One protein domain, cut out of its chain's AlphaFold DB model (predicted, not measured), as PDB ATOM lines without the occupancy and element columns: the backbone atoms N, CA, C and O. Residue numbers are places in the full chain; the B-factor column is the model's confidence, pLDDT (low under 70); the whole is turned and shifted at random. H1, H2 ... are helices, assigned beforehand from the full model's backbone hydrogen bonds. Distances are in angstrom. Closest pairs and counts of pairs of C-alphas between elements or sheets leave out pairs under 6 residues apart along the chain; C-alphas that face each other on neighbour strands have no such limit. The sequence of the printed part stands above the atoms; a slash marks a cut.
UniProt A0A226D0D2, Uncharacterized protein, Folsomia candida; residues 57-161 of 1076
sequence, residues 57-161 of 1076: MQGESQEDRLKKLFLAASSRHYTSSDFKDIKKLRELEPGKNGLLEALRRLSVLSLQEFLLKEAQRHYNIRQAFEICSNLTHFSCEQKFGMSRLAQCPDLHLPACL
ATOM      1  N   MET A  57     181.510 178.039 134.305       34.06
ATOM      2  CA  MET A  57     181.438 179.121 135.300       34.06
ATOM      3  C   MET A  57     180.939 178.654 136.675       34.06
ATOM      4  O   MET A  57     181.253 179.285 137.684       34.06
ATOM      5  N   GLN A  58     180.201 177.543 136.747       41.16
ATOM      6  CA  GLN A  58     179.828 176.901 138.007       41.16
ATOM      7  C   GLN A  58     180.836 175.795 138.329       41.16
ATOM      8  O   GLN A  58     180.893 174.774 137.650       41.16
ATOM      9  N   GLY A  59     181.656 175.993 139.366       53.06
ATOM     10  CA  GLY A  59     182.478 174.906 139.895       53.06
ATOM     11  C   GLY A  59     181.577 173.725 140.263       53.06
ATOM     12  O   GLY A  59     180.614 173.902 141.001       53.06
ATOM     13  N   GLU A  60     181.868 172.543 139.722       70.31
ATOM     14  CA  GLU A  60     181.086 171.330 139.972       70.31
ATOM     15  C   GLU A  60     180.935 171.087 141.481       70.31
ATOM     16  O   GLU A  60     181.935 171.005 142.208       70.31
ATOM     17  N   SER A  61     179.686 171.004 141.950       80.19
ATOM     18  CA  SER A  61     179.396 170.831 143.370       80.19
ATOM     19  C   SER A  61     179.913 169.474 143.865       80.19
ATOM     20  O   SER A  61     180.049 168.508 143.109       80.19
ATOM     21  N   GLN A  62     180.222 169.375 145.160       79.50
ATOM     22  CA  GLN A  62     180.682 168.105 145.736       79.50
ATOM     23  C   GLN A  62     179.604 167.017 145.662       79.50
ATOM     24  O   GLN A  62     179.928 165.845 145.479       79.50
ATOM     25  N   GLU A  63     178.336 167.412 145.752       86.19
ATOM     26  CA  GLU A  63     177.185 166.528 145.596       86.19
ATOM     27  C   GLU A  63     177.101 165.945 144.181       86.19
ATOM     28  O   GLU A  63     176.910 164.739 144.024       86.19
ATOM     29  N   ASP A  64     177.333 166.759 143.147       85.31
ATOM     30  CA  ASP A  64     177.328 166.295 141.754       85.31
ATOM     31  C   ASP A  64     178.483 165.334 141.460       85.31
ATOM     32  O   ASP A  64     178.322 164.368 140.710       85.31
ATOM     33  N   ARG A  65     179.634 165.529 142.109       84.38
ATOM     34  CA  ARG A  65     180.764 164.590 142.025       84.38
ATOM     35  C   ARG A  65     180.453 163.243 142.663       84.38
ATOM     36  O   ARG A  65     180.788 162.212 142.085       84.38
ATOM     37  N   LEU A  66     179.807 163.239 143.829       87.75
ATOM     38  CA  LEU A  66     179.398 162.005 144.505       87.75
ATOM     39  C   LEU A  66     178.299 161.270 143.721       87.75
ATOM     40  O   LEU A  66     178.380 160.053 143.576       87.75
ATOM     41  N   LYS A  67     177.343 162.000 143.129       91.19
ATOM     42  CA  LYS A  67     176.352 161.449 142.186       91.19
ATOM     43  C   LYS A  67     177.025 160.758 141.001       91.19
ATOM     44  O   LYS A  67     176.741 159.598 140.716       91.19
ATOM     45  N   LYS A  68     177.963 161.441 140.335       88.62
ATOM     46  CA  LYS A  68     178.716 160.870 139.204       88.62
ATOM     47  C   LYS A  68     179.532 159.648 139.610       88.62
ATOM     48  O   LYS A  68     179.580 158.687 138.846       88.62
ATOM     49  N   LEU A  69     180.126 159.658 140.805       88.19
ATOM     50  CA  LEU A  69     180.819 158.491 141.341       88.19
ATOM     51  C   LEU A  69     179.863 157.306 141.509       88.19
ATOM     52  O   LEU A  69     180.182 156.224 141.027       88.19
ATOM     53  N   PHE A  70     178.712 157.475 142.164       92.25
ATOM     54  CA  PHE A  70     177.796 156.351 142.374       92.25
ATOM     55  C   PHE A  70     177.187 155.836 141.075       92.25
ATOM     56  O   PHE A  70     177.076 154.622 140.907       92.25
ATOM     57  N   LEU A  71     176.908 156.725 140.121       91.94
ATOM     58  CA  LEU A  71     176.479 156.350 138.778       91.94
ATOM     59  C   LEU A  71     177.561 155.530 138.043       91.94
ATOM     60  O   LEU A  71     177.273 154.469 137.483       91.94
ATOM     61  N   ALA A  72     178.824 155.969 138.090       88.88
ATOM     62  CA  ALA A  72     179.956 155.251 137.496       88.88
ATOM     63  C   ALA A  72     180.235 153.907 138.195       88.88
ATOM     64  O   ALA A  72     180.506 152.904 137.541       88.88
ATOM     65  N   ALA A  73     180.141 153.866 139.523       92.31
ATOM     66  CA  ALA A  73     180.326 152.653 140.312       92.31
ATOM     67  C   ALA A  73     179.220 151.622 140.030       92.31
ATOM     68  O   ALA A  73     179.508 150.445 139.822       92.31
ATOM     69  N   SER A  74     177.966 152.079 139.959       91.81
ATOM     70  CA  SER A  74     176.795 151.238 139.692       91.81
ATOM     71  C   SER A  74     176.847 150.639 138.286       91.81
ATOM     72  O   SER A  74     176.696 149.430 138.123       91.81
ATOM     73  N   SER A  75     177.171 151.457 137.278       90.19
ATOM     74  CA  SER A  75     177.345 151.005 135.886       90.19
ATOM     75  C   SER A  75     178.514 150.036 135.679       90.19
ATOM     76  O   SER A  75     178.511 149.282 134.711       90.19
ATOM     77  N   ARG A  76     179.497 150.018 136.587       92.94
ATOM     78  CA  ARG A  76     180.613 149.057 136.592       92.94
ATOM     79  C   ARG A  76     180.432 147.912 137.593       92.94
ATOM     80  O   ARG A  76     181.374 147.160 137.815       92.94
ATOM     81  N   HIS A  77     179.248 147.786 138.195       91.88
ATOM     82  CA  HIS A  77     178.903 146.740 139.162       91.88
ATOM     83  C   HIS A  77     179.846 146.654 140.376       91.88
ATOM     84  O   HIS A  77     180.174 145.563 140.840       91.88
ATOM     85  N   TYR A  78     180.279 147.798 140.911       94.25
ATOM     86  CA  TYR A  78     181.100 147.829 142.122       94.25
ATOM     87  C   TYR A  78     180.315 147.300 143.329       94.25
ATOM     88  O   TYR A  78     179.176 147.676 143.574       94.25
ATOM     89  N   THR A  79     180.941 146.442 144.121       92.12
ATOM     90  CA  THR A  79     180.412 145.905 145.381       92.12
ATOM     91  C   THR A  79     180.863 146.753 146.571       92.12
ATOM     92  O   THR A  79     181.796 147.547 146.455       92.12
ATOM     93  N   SER A  80     180.269 146.570 147.760       88.38
ATOM     94  CA  SER A  80     180.666 147.329 148.961       88.38
ATOM     95  C   SER A  80     182.149 147.158 149.331       88.38
ATOM     96  O   SER A  80     182.760 148.092 149.858       88.38
ATOM     97  N   SER A  81     182.759 146.014 148.998       88.06
ATOM     98  CA  SER A  81     184.200 145.766 149.138       88.06
ATOM     99  C   SER A  81     185.071 146.600 148.201       88.06
ATOM    100  O   SER A  81     186.174 146.974 148.592       88.06
ATOM    101  N   ASP A  82     184.594 146.942 147.003       91.31
ATOM    102  CA  ASP A  82     185.374 147.728 146.040       91.31
ATOM    103  C   ASP A  82     185.575 149.173 146.514       91.31
ATOM    104  O   ASP A  82     186.611 149.776 146.247       91.31
ATOM    105  N   PHE A  83     184.649 149.699 147.326       89.44
ATOM    106  CA  PHE A  83     184.773 151.011 147.972       89.44
ATOM    107  C   PHE A  83     185.786 151.042 149.132       89.44
ATOM    108  O   PHE A  83     186.040 152.111 149.685       89.44
ATOM    109  N   LYS A  84     186.380 149.899 149.513       86.12
ATOM    110  CA  LYS A  84     187.532 149.848 150.434       86.12
ATOM    111  C   LYS A  84     188.867 149.978 149.698       86.12
ATOM    112  O   LYS A  84     189.870 150.329 150.314       86.12
ATOM    113  N   ASP A  85     188.893 149.699 148.395       85.62
ATOM    114  CA  ASP A  85     190.108 149.754 147.591       85.62
ATOM    115  C   ASP A  85     190.258 151.128 146.926       85.62
ATOM    116  O   ASP A  85     189.569 151.493 145.972       85.62
ATOM    117  N   ILE A  86     191.227 151.896 147.420       80.81
ATOM    118  CA  ILE A  86     191.556 153.235 146.920       80.81
ATOM    119  C   ILE A  86     191.930 153.220 145.435       80.81
ATOM    120  O   ILE A  86     191.686 154.209 144.744       80.81
ATOM    121  N   LYS A  87     192.545 152.143 144.931       83.38
ATOM    122  CA  LYS A  87     192.928 152.060 143.516       83.38
ATOM    123  C   LYS A  87     191.685 151.957 142.638       83.38
ATOM    124  O   LYS A  87     191.555 152.750 141.713       83.38
ATOM    125  N   LYS A  88     190.730 151.104 143.016       86.31
ATOM    126  CA  LYS A  88     189.433 150.976 142.337       86.31
ATOM    127  C   LYS A  88     188.601 152.256 142.430       86.31
ATOM    128  O   LYS A  88     188.043 152.711 141.439       86.31
ATOM    129  N   LEU A  89     188.590 152.926 143.584       83.00
ATOM    130  CA  LEU A  89     187.929 154.232 143.712       83.00
ATOM    131  C   LEU A  89     188.526 155.297 142.781       83.00
ATOM    132  O   LEU A  89     187.786 156.108 142.232       83.00
ATOM    133  N   ARG A  90     189.847 155.291 142.567       82.06
ATOM    134  CA  ARG A  90     190.501 156.200 141.609       82.06
ATOM    135  C   ARG A  90     190.169 155.866 140.156       82.06
ATOM    136  O   ARG A  90     190.137 156.770 139.333       82.06
ATOM    137  N   GLU A  91     189.898 154.604 139.830       84.19
ATOM    138  CA  GLU A  91     189.481 154.192 138.481       84.19
ATOM    139  C   GLU A  91     188.080 154.703 138.110       84.19
ATOM    140  O   GLU A  91     187.762 154.821 136.923       84.19
ATOM    141  N   LEU A  92     187.244 155.025 139.104       79.12
ATOM    142  CA  LEU A  92     185.921 155.634 138.919       79.12
ATOM    143  C   LEU A  92     185.970 157.142 138.635       79.12
ATOM    144  O   LEU A  92     184.932 157.744 138.368       79.12
ATOM    145  N   GLU A  93     187.149 157.762 138.691       74.81
ATOM    146  CA  GLU A  93     187.302 159.204 138.552       74.81
ATOM    147  C   GLU A  93     187.575 159.621 137.091       74.81
ATOM    148  O   GLU A  93     188.596 159.237 136.514       74.81
ATOM    149  N   PRO A  94     186.728 160.461 136.469       54.88
ATOM    150  CA  PRO A  94     187.014 161.035 135.161       54.88
ATOM    151  C   PRO A  94     187.888 162.295 135.320       54.88
ATOM    152  O   PRO A  94     187.405 163.416 135.188       54.88
ATOM    153  N   GLY A  95     189.177 162.140 135.647       62.06
ATOM    154  CA  GLY A  95     190.139 163.255 135.711       62.06
ATOM    155  C   GLY A  95     191.130 163.204 136.880       62.06
ATOM    156  O   GLY A  95     191.135 162.270 137.673       62.06
ATOM    157  N   LYS A  96     192.016 164.209 136.982       53.16
ATOM    158  CA  LYS A  96     193.040 164.286 138.044       53.16
ATOM    159  C   LYS A  96     192.512 165.037 139.287       53.16
ATOM    160  O   LYS A  96     192.416 166.261 139.256       53.16
ATOM    161  N   ASN A  97     192.319 164.314 140.399       57.28
ATOM    162  CA  ASN A  97     192.334 164.773 141.811       57.28
ATOM    163  C   ASN A  97     191.068 165.418 142.437       57.28
ATOM    164  O   ASN A  97     191.161 165.977 143.531       57.28
ATOM    165  N   GLY A  98     189.892 165.348 141.822       66.38
ATOM    166  CA  GLY A  98     188.633 165.860 142.378       66.38
ATOM    167  C   GLY A  98     187.935 164.950 143.401       66.38
ATOM    168  O   GLY A  98     187.304 165.466 144.329       66.38
ATOM    169  N   LEU A  99     188.044 163.624 143.271       71.06
ATOM    170  CA  LEU A  99     187.293 162.666 144.088       71.06
ATOM    171  C   LEU A  99     187.883 162.490 145.488       71.06
ATOM    172  O   LEU A  99     187.164 162.562 146.481       71.06
ATOM    173  N   LEU A 100     189.199 162.297 145.587       70.94
ATOM    174  CA  LEU A 100     189.881 162.168 146.881       70.94
ATOM    175  C   LEU A 100     189.696 163.423 147.743       70.94
ATOM    176  O   LEU A 100     189.577 163.331 148.962       70.94
ATOM    177  N   GLU A 101     189.625 164.590 147.105       73.38
ATOM    178  CA  GLU A 101     189.348 165.854 147.779       73.38
ATOM    179  C   GLU A 101     187.883 165.961 148.230       73.38
ATOM    180  O   GLU A 101     187.616 166.469 149.317       73.38
ATOM    181  N   ALA A 102     186.928 165.429 147.456       71.88
ATOM    182  CA  ALA A 102     185.534 165.321 147.888       71.88
ATOM    183  C   ALA A 102     185.385 164.375 149.095       71.88
ATOM    184  O   ALA A 102     184.746 164.733 150.083       71.88
ATOM    185  N   LEU A 103     186.059 163.219 149.071       79.56
ATOM    186  CA  LEU A 103     186.034 162.240 150.162       79.56
ATOM    187  C   LEU A 103     186.686 162.767 151.453       79.56
ATOM    188  O   LEU A 103     186.205 162.472 152.547       79.56
ATOM    189  N   ARG A 104     187.716 163.621 151.367       77.81
ATOM    190  CA  ARG A 104     188.304 164.302 152.543       77.81
ATOM    191  C   ARG A 104     187.332 165.230 153.273       77.81
ATOM    192  O   ARG A 104     187.553 165.521 154.446       77.81
ATOM    193  N   ARG A 105     186.266 165.695 152.610       77.50
ATOM    194  CA  ARG A 105     185.257 166.596 153.198       77.50
ATOM    195  C   ARG A 105     184.016 165.879 153.733       77.50
ATOM    196  O   ARG A 105     183.116 166.540 154.241       77.50
ATOM    197  N   LEU A 106     184.003 164.543 153.736       79.38
ATOM    198  CA  LEU A 106     182.937 163.725 154.333       79.38
ATOM    199  C   LEU A 106     182.809 163.852 155.863       79.38
ATOM    200  O   LEU A 106     181.984 163.168 156.456       79.38
ATOM    201  N   SER A 107     183.563 164.729 156.533       72.62
ATOM    202  CA  SER A 107     183.335 165.039 157.952       72.62
ATOM    203  C   SER A 107     182.089 165.900 158.209       72.62
ATOM    204  O   SER A 107     181.756 166.128 159.368       72.62
ATOM    205  N   VAL A 108     181.426 166.408 157.165       78.38
ATOM    206  CA  VAL A 108     180.203 167.220 157.274       78.38
ATOM    207  C   VAL A 108     178.962 166.315 157.256       78.38
ATOM    208  O   VAL A 108     178.784 165.547 156.313       78.38
ATOM    209  N   LEU A 109     178.090 166.428 158.268       74.75
ATOM    210  CA  LEU A 109     176.893 165.579 158.428       74.75
ATOM    211  C   LEU A 109     175.928 165.649 157.235       74.75
ATOM    212  O   LEU A 109     175.486 164.609 156.760       74.75
ATOM    213  N   SER A 110     175.663 166.842 156.694       76.25
ATOM    214  CA  SER A 110     174.775 167.000 155.530       76.25
ATOM    215  C   SER A 110     175.280 166.239 154.299       76.25
ATOM    216  O   SER A 110     174.492 165.644 153.568       76.25
ATOM    217  N   LEU A 111     176.601 166.187 154.104       79.88
ATOM    218  CA  LEU A 111     177.211 165.441 153.006       79.88
ATOM    219  C   LEU A 111     177.163 163.925 153.253       79.88
ATOM    220  O   LEU A 111     177.041 163.171 152.294       79.88
ATOM    221  N   GLN A 112     177.213 163.468 154.510       83.75
ATOM    222  CA  GLN A 112     177.021 162.053 154.866       83.75
ATOM    223  C   GLN A 112     175.572 161.598 154.638       83.75
ATOM    224  O   GLN A 112     175.351 160.515 154.100       83.75
ATOM    225  N   GLU A 113     174.589 162.427 155.002       83.44
ATOM    226  CA  GLU A 113     173.170 162.159 154.738       83.44
ATOM    227  C   GLU A 113     172.873 162.123 153.238       83.44
ATOM    228  O   GLU A 113     172.177 161.223 152.761       83.44
ATOM    229  N   PHE A 114     173.438 163.068 152.486       89.81
ATOM    230  CA  PHE A 114     173.366 163.077 151.031       89.81
ATOM    231  C   PHE A 114     174.021 161.828 150.427       89.81
ATOM    232  O   PHE A 114     173.404 161.153 149.606       89.81
ATOM    233  N   LEU A 115     175.239 161.478 150.866       89.38
ATOM    234  CA  LEU A 115     175.971 160.293 150.411       89.38
ATOM    235  C   LEU A 115     175.146 159.016 150.623       89.38
ATOM    236  O   LEU A 115     175.096 158.177 149.730       89.38
ATOM    237  N   LEU A 116     174.482 158.886 151.777       90.44
ATOM    238  CA  LEU A 116     173.634 157.737 152.091       90.44
ATOM    239  C   LEU A 116     172.390 157.679 151.204       90.44
ATOM    240  O   LEU A 116     172.111 156.628 150.632       90.44
ATOM    241  N   LYS A 117     171.675 158.801 151.049       90.56
ATOM    242  CA  LYS A 117     170.502 158.880 150.163       90.56
ATOM    243  C   LYS A 117     170.866 158.565 148.716       90.56
ATOM    244  O   LYS A 117     170.112 157.876 148.035       90.56
ATOM    245  N   GLU A 118     172.017 159.040 148.253       94.25
ATOM    246  CA  GLU A 118     172.467 158.794 146.886       94.25
ATOM    247  C   GLU A 118     172.948 157.348 146.696       94.25
ATOM    248  O   GLU A 118     172.578 156.707 145.718       94.25
ATOM    249  N   ALA A 119     173.673 156.769 147.658       92.25
ATOM    250  CA  ALA A 119     174.052 155.355 147.615       92.25
ATOM    251  C   ALA A 119     172.822 154.427 147.601       92.25
ATOM    252  O   ALA A 119     172.804 153.446 146.860       92.25
ATOM    253  N   GLN A 120     171.767 154.762 148.353       93.75
ATOM    254  CA  GLN A 120     170.503 154.012 148.381       93.75
ATOM    255  C   GLN A 120     169.748 154.014 147.042       93.75
ATOM    256  O   GLN A 120     168.910 153.143 146.821       93.75
ATOM    257  N   ARG A 121     170.039 154.953 146.130       93.88
ATOM    258  CA  ARG A 121     169.466 154.952 144.771       93.88
ATOM    259  C   ARG A 121     170.104 153.910 143.855       93.88
ATOM    260  O   ARG A 121     169.487 153.517 142.871       93.88
ATOM    261  N   HIS A 122     171.326 153.482 144.164       93.62
ATOM    262  CA  HIS A 122     172.136 152.615 143.306       93.62
ATOM    263  C   HIS A 122     172.432 151.238 143.913       93.62
ATOM    264  O   HIS A 122     172.786 150.314 143.183       93.62
ATOM    265  N   TYR A 123     172.287 151.100 145.231       93.62
ATOM    266  CA  TYR A 123     172.597 149.896 145.997       93.62
ATOM    267  C   TYR A 123     171.475 149.597 146.985       93.62
ATOM    268  O   TYR A 123     170.766 150.502 147.428       93.62
ATOM    269  N   ASN A 124     171.327 148.331 147.384       92.88
ATOM    270  CA  ASN A 124     170.369 148.000 148.437       92.88
ATOM    271  C   ASN A 124     170.762 148.670 149.765       92.88
ATOM    272  O   ASN A 124     171.920 149.030 149.979       92.88
ATOM    273  N   ILE A 125     169.795 148.819 150.673       87.12
ATOM    274  CA  ILE A 125     169.959 149.586 151.918       87.12
ATOM    275  C   ILE A 125     171.203 149.141 152.702       87.12
ATOM    276  O   ILE A 125     171.996 149.981 153.124       87.12
ATOM    277  N   ARG A 126     171.421 147.827 152.843       86.88
ATOM    278  CA  ARG A 126     172.575 147.269 153.564       86.88
ATOM    279  C   ARG A 126     173.901 147.637 152.893       86.88
ATOM    280  O   ARG A 126     174.810 148.116 153.564       86.88
ATOM    281  N   GLN A 127     173.993 147.460 151.578       87.75
ATOM    282  CA  GLN A 127     175.177 147.821 150.799       87.75
ATOM    283  C   GLN A 127     175.444 149.328 150.836       87.75
ATOM    284  O   GLN A 127     176.591 149.730 150.988       87.75
ATOM    285  N   ALA A 128     174.406 150.164 150.764       89.25
ATOM    286  CA  ALA A 128     174.540 151.614 150.849       89.25
ATOM    287  C   ALA A 128     175.152 152.053 152.193       89.25
ATOM    288  O   ALA A 128     176.087 152.852 152.207       89.25
ATOM    289  N   PHE A 129     174.705 151.475 153.315       86.12
ATOM    290  CA  PHE A 129     175.305 151.736 154.629       86.12
ATOM    291  C   PHE A 129     176.768 151.286 154.711       86.12
ATOM    292  O   PHE A 129     177.612 152.042 155.195       86.12
ATOM    293  N   GLU A 130     177.089 150.092 154.207       87.88
ATOM    294  CA  GLU A 130     178.468 149.591 154.172       87.88
ATOM    295  C   GLU A 130     179.377 150.492 153.324       87.88
ATOM    296  O   GLU A 130     180.486 150.828 153.740       87.88
ATOM    297  N   ILE A 131     178.895 150.940 152.162       91.06
ATOM    298  CA  ILE A 131     179.621 151.843 151.265       91.06
ATOM    299  C   ILE A 131     179.865 153.199 151.941       91.06
ATOM    300  O   ILE A 131     180.999 153.683 151.953       91.06
ATOM    301  N   CYS A 132     178.847 153.792 152.572       89.88
ATOM    302  CA  CYS A 132     178.995 155.043 153.317       89.88
ATOM    303  C   CYS A 132     179.963 154.912 154.499       89.88
ATOM    304  O   CYS A 132     180.781 155.810 154.723       89.88
ATOM    305  N   SER A 133     179.919 153.790 155.223       88.62
ATOM    306  CA  SER A 133     180.859 153.496 156.310       88.62
ATOM    307  C   SER A 133     182.296 153.405 155.787       88.62
ATOM    308  O   SER A 133     183.192 154.018 156.368       88.62
ATOM    309  N   ASN A 134     182.527 152.705 154.671       89.50
ATOM    310  CA  ASN A 134     183.858 152.540 154.074       89.50
ATOM    311  C   ASN A 134     184.434 153.875 153.574       89.50
ATOM    312  O   ASN A 134     185.586 154.202 153.861       89.50
ATOM    313  N   LEU A 135     183.622 154.695 152.899       90.00
ATOM    314  CA  LEU A 135     184.041 156.014 152.414       90.00
ATOM    315  C   LEU A 135     184.318 157.001 153.562       90.00
ATOM    316  O   LEU A 135     185.263 157.792 153.495       90.00
ATOM    317  N   THR A 136     183.542 156.927 154.648       87.44
ATOM    318  CA  THR A 136     183.774 157.739 155.853       87.44
ATOM    319  C   THR A 136     185.029 157.284 156.604       87.44
ATOM    320  O   THR A 136     185.794 158.124 157.084       87.44
ATOM    321  N   HIS A 137     185.287 155.974 156.669       86.81
ATOM    322  CA  HIS A 137     186.515 155.416 157.244       86.81
ATOM    323  C   HIS A 137     187.751 155.887 156.483       86.81
ATOM    324  O   HIS A 137     188.684 156.414 157.088       86.81
ATOM    325  N   PHE A 138     187.704 155.829 155.153       85.75
ATOM    326  CA  PHE A 138     188.762 156.357 154.301       85.75
ATOM    327  C   PHE A 138     189.023 157.856 154.547       85.75
ATOM    328  O   PHE A 138     190.172 158.292 154.623       85.75
ATOM    329  N   SER A 139     187.968 158.655 154.743       86.12
ATOM    330  CA  SER A 139     188.095 160.071 155.117       86.12
ATOM    331  C   SER A 139     188.840 160.259 156.447       86.12
ATOM    332  O   SER A 139     189.731 161.108 156.555       86.12
ATOM    333  N   CYS A 140     188.535 159.423 157.448       83.56
ATOM    334  CA  CYS A 140     189.225 159.427 158.740       83.56
ATOM    335  C   CYS A 140     190.708 159.055 158.580       83.56
ATOM    336  O   CYS A 140     191.573 159.745 159.126       83.56
ATOM    337  N   GLU A 141     191.021 158.011 157.806       83.75
ATOM    338  CA  GLU A 141     192.400 157.574 157.548       83.75
ATOM    339  C   GLU A 141     193.230 158.654 156.861       83.75
ATOM    340  O   GLU A 141     194.367 158.908 157.261       83.75
ATOM    341  N   GLN A 142     192.664 159.337 155.863       81.94
ATOM    342  CA  GLN A 142     193.338 160.444 155.183       81.94
ATOM    343  C   GLN A 142     193.605 161.626 156.120       81.94
ATOM    344  O   GLN A 142     194.618 162.309 155.972       81.94
ATOM    345  N   LYS A 143     192.705 161.882 157.077       81.19
ATOM    346  CA  LYS A 143     192.802 163.021 157.994       81.19
ATOM    347  C   LYS A 143     193.762 162.775 159.158       81.19
ATOM    348  O   LYS A 143     194.477 163.691 159.558       81.19
ATOM    349  N   PHE A 144     193.773 161.565 159.711       79.81
ATOM    350  CA  PHE A 144     194.482 161.267 160.960       79.81
ATOM    351  C   PHE A 144     195.637 160.275 160.805       79.81
ATOM    352  O   PHE A 144     196.523 160.246 161.661       79.81
ATOM    353  N   GLY A 145     195.671 159.517 159.708       82.88
ATOM    354  CA  GLY A 145     196.626 158.442 159.465       82.88
ATOM    355  C   GLY A 145     196.257 157.145 160.192       82.88
ATOM    356  O   GLY A 145     195.849 157.155 161.355       82.88
ATOM    357  N   MET A 146     196.470 156.012 159.516       79.75
ATOM    358  CA  MET A 146     196.203 154.653 160.020       79.75
ATOM    359  C   MET A 146     196.801 154.389 161.411       79.75
ATOM    360  O   MET A 146     196.100 153.954 162.321       79.75
ATOM    361  N   SER A 147     198.082 154.725 161.619       71.50
ATOM    362  CA  SER A 147     198.778 154.466 162.889       71.50
ATOM    363  C   SER A 147     198.179 155.220 164.077       71.50
ATOM    364  O   SER A 147     198.303 154.766 165.210       71.50
ATOM    365  N   ARG A 148     197.552 156.377 163.833       68.00
ATOM    366  CA  ARG A 148     196.985 157.228 164.883       68.00
ATOM    367  C   ARG A 148     195.546 156.838 165.211       68.00
ATOM    368  O   ARG A 148     195.184 156.865 166.381       68.00
ATOM    369  N   LEU A 149     194.767 156.423 164.209       77.50
ATOM    370  CA  LEU A 149     193.435 155.842 164.416       77.50
ATOM    371  C   LEU A 149     193.509 154.535 165.213       77.50
ATOM    372  O   LEU A 149     192.731 154.347 166.141       77.50
ATOM    373  N   ALA A 150     194.509 153.690 164.941       71.88
ATOM    374  CA  ALA A 150     194.732 152.457 165.701       71.88
ATOM    375  C   ALA A 150     195.087 152.702 167.184       71.88
ATOM    376  O   ALA A 150     194.826 151.850 168.029       71.88
ATOM    377  N   GLN A 151     195.693 153.849 167.509       64.81
ATOM    378  CA  GLN A 151     196.081 154.215 168.880       64.81
ATOM    379  C   GLN A 151     194.987 154.985 169.634       64.81
ATOM    380  O   GLN A 151     194.968 154.959 170.862       64.81
ATOM    381  N   CYS A 152     194.090 155.665 168.915       68.62
ATOM    382  CA  CYS A 152     193.015 156.486 169.468       68.62
ATOM    383  C   CYS A 152     191.702 156.223 168.699       68.62
ATOM    384  O   CYS A 152     191.393 156.973 167.767       68.62
ATOM    385  N   PRO A 153     190.918 155.200 169.094       71.94
ATOM    386  CA  PRO A 153     189.655 154.848 168.436       71.94
ATOM    387  C   PRO A 153     188.624 155.989 168.412       71.94
ATOM    388  O   PRO A 153     187.840 156.090 167.471       71.94
ATOM    389  N   ASP A 154     188.681 156.905 169.384       74.25
ATOM    390  CA  ASP A 154     187.786 158.070 169.501       74.25
ATOM    391  C   ASP A 154     187.931 159.087 168.353       74.25
ATOM    392  O   ASP A 154     187.126 160.005 168.212       74.25
ATOM    393  N   LEU A 155     188.966 158.948 167.517       71.44
ATOM    394  CA  LEU A 155     189.170 159.780 166.330       71.44
ATOM    395  C   LEU A 155     188.329 159.318 165.121       71.44
ATOM    396  O   LEU A 155     188.307 160.013 164.100       71.44
ATOM    397  N   HIS A 156     187.639 158.175 165.212       77.19
ATOM    398  CA  HIS A 156     186.683 157.732 164.197       77.19
ATOM    399  C   HIS A 156     185.384 158.550 164.254       77.19
ATOM    400  O   HIS A 156     184.808 158.770 165.315       77.19
ATOM    401  N   LEU A 157     184.872 158.966 163.091       76.44
ATOM    402  CA  LEU A 157     183.542 159.579 163.005       76.44
ATOM    403  C   LEU A 157     182.444 158.554 163.363       76.44
ATOM    404  O   LEU A 157     182.590 157.380 163.030       76.44
ATOM    405  N   PRO A 158     181.293 158.957 163.933       68.06
ATOM    406  CA  PRO A 158     180.221 158.021 164.298       68.06
ATOM    407  C   PRO A 158     179.724 157.147 163.134       68.06
ATOM    408  O   PRO A 158     179.434 155.968 163.318       68.06
ATOM    409  N   ALA A 159     179.679 157.692 161.913       58.12
ATOM    410  CA  ALA A 159     179.315 156.950 160.701       58.12
ATOM    411  C   ALA A 159     180.388 155.938 160.243       58.12
ATOM    412  O   ALA A 159     180.076 155.013 159.502       58.12
ATOM    413  N   CYS A 160     181.632 156.072 160.715       64.50
ATOM    414  CA  CYS A 160     182.729 155.129 160.486       64.50
ATOM    415  C   CYS A 160     182.631 153.876 161.379       64.50
ATOM    416  O   CYS A 160     183.181 152.831 161.037       64.50
ATOM    417  N   LEU A 161     181.953 153.977 162.528       52.56
ATOM    418  CA  LEU A 161     181.810 152.893 163.507       52.56
ATOM    419  C   LEU A 161     180.605 151.977 163.217       52.56
ATOM    420  O   LEU A 161     180.427 150.962 163.885       52.56
TER     421      LEU A 161
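What this domain is: This is residues 57 to 161 of the 1076 residues of an uncharacterized protein of Folsomia candida (UniProt A0A226D0D2). The long helix H5 runs through the core, with H4 folded against its first part as a helical hairpin, H1 side by side with H4, and H3 crossing the later part of H5 to meet the beginning of H1, so that these four helices make a closed ring of contacts. The short H2 sits next to H1 and H3, H6 lies just past the end of H5, residues 150 to 161 fold back along H5 with no named element, and residues 57 to 59 stick out before H1. The printed part has 105 residues, with six named helices in the order H1 to H6 and no named strand: the class is all helix. It is compact, with a radius of gyration of the C-alphas of 13.3 A and spans of 39 by 34 by 26 A.

Where its parts are: H5, the longest helix, holds residues 125 to 144 and measures 28.6 A from C-alpha 125 at (169.959, 149.586, 151.918) to C-alpha 144 at (194.482, 161.267, 160.960). H4, residues 109 to 122, is 20.5 A long, and H1, residues 62 to 75, is 20.0 A long, beginning with C-alpha 62 at (180.682, 168.105, 145.736). H3 is residues 98 to 104, 10.3 A. H2 is residues 86 to 91, 8.7 A. H6 is residues 146 to 149, 5.3 A, ending with C-alpha 149 at (193.435, 155.842, 164.416).

How they stand to each other: H5 touches H4 with residues 128 to 132 alone; the closest C-alphas, of Ala 119 and Ala 128, are 5.0 A apart. This hairpin has a steep tilt of 41 degrees, opposite ways. H5 touches H3 with residues 135 to 143 alone, about perpendicular at 85 degrees, closest at the C-alphas of Arg 104 and Ser 139, 5.0 A. H4 touches H1 at a shallow tilt of 25 degrees, the same way, closest at the C-alphas of Ser 74 and His 122, 6.1 A. H1 touches H3 with residues 62 to 66 alone, about perpendicular at 74 degrees, closest at the C-alphas of Gln 62 and Ala 102, 6.0 A. The helix packing is mostly crossed, with 1 of these 4 pairs at a shallow tilt. H2 and H3 are close but not clearly touching, the C-alphas of Arg 90 and Leu 99 being closest at 7.6 A. H1 and H2 are near each other, with 6 pairs of C-alphas within 10 A. H5 and H6 are close but not clearly touching, the C-alphas of Glu 141 and Leu 149 being closest at 7.2 A. H1 and H5 are apart. Every O i to N i+4 pair is within hydrogen-bond range in H1, H2, H3 and H5, and 9 of 10 are in H4; H6 is too short for such a pair and has its 1 O i to N i+3 pair within range.

The domain as a whole: The C-alphas of Met 57 and Gln 151 are the two farthest apart, at 44.3 A. The printed part has no cut. The links H3 to H4, H4 to H5 and H5 to H6 are tight, H1 to H2 and H2 to H3 are short, and no link is long. The mean pLDDT of the printed part is 80.6; residues 57 to 59, 94 to 98, 148, 151 to 152 and 158 to 161 are under 70.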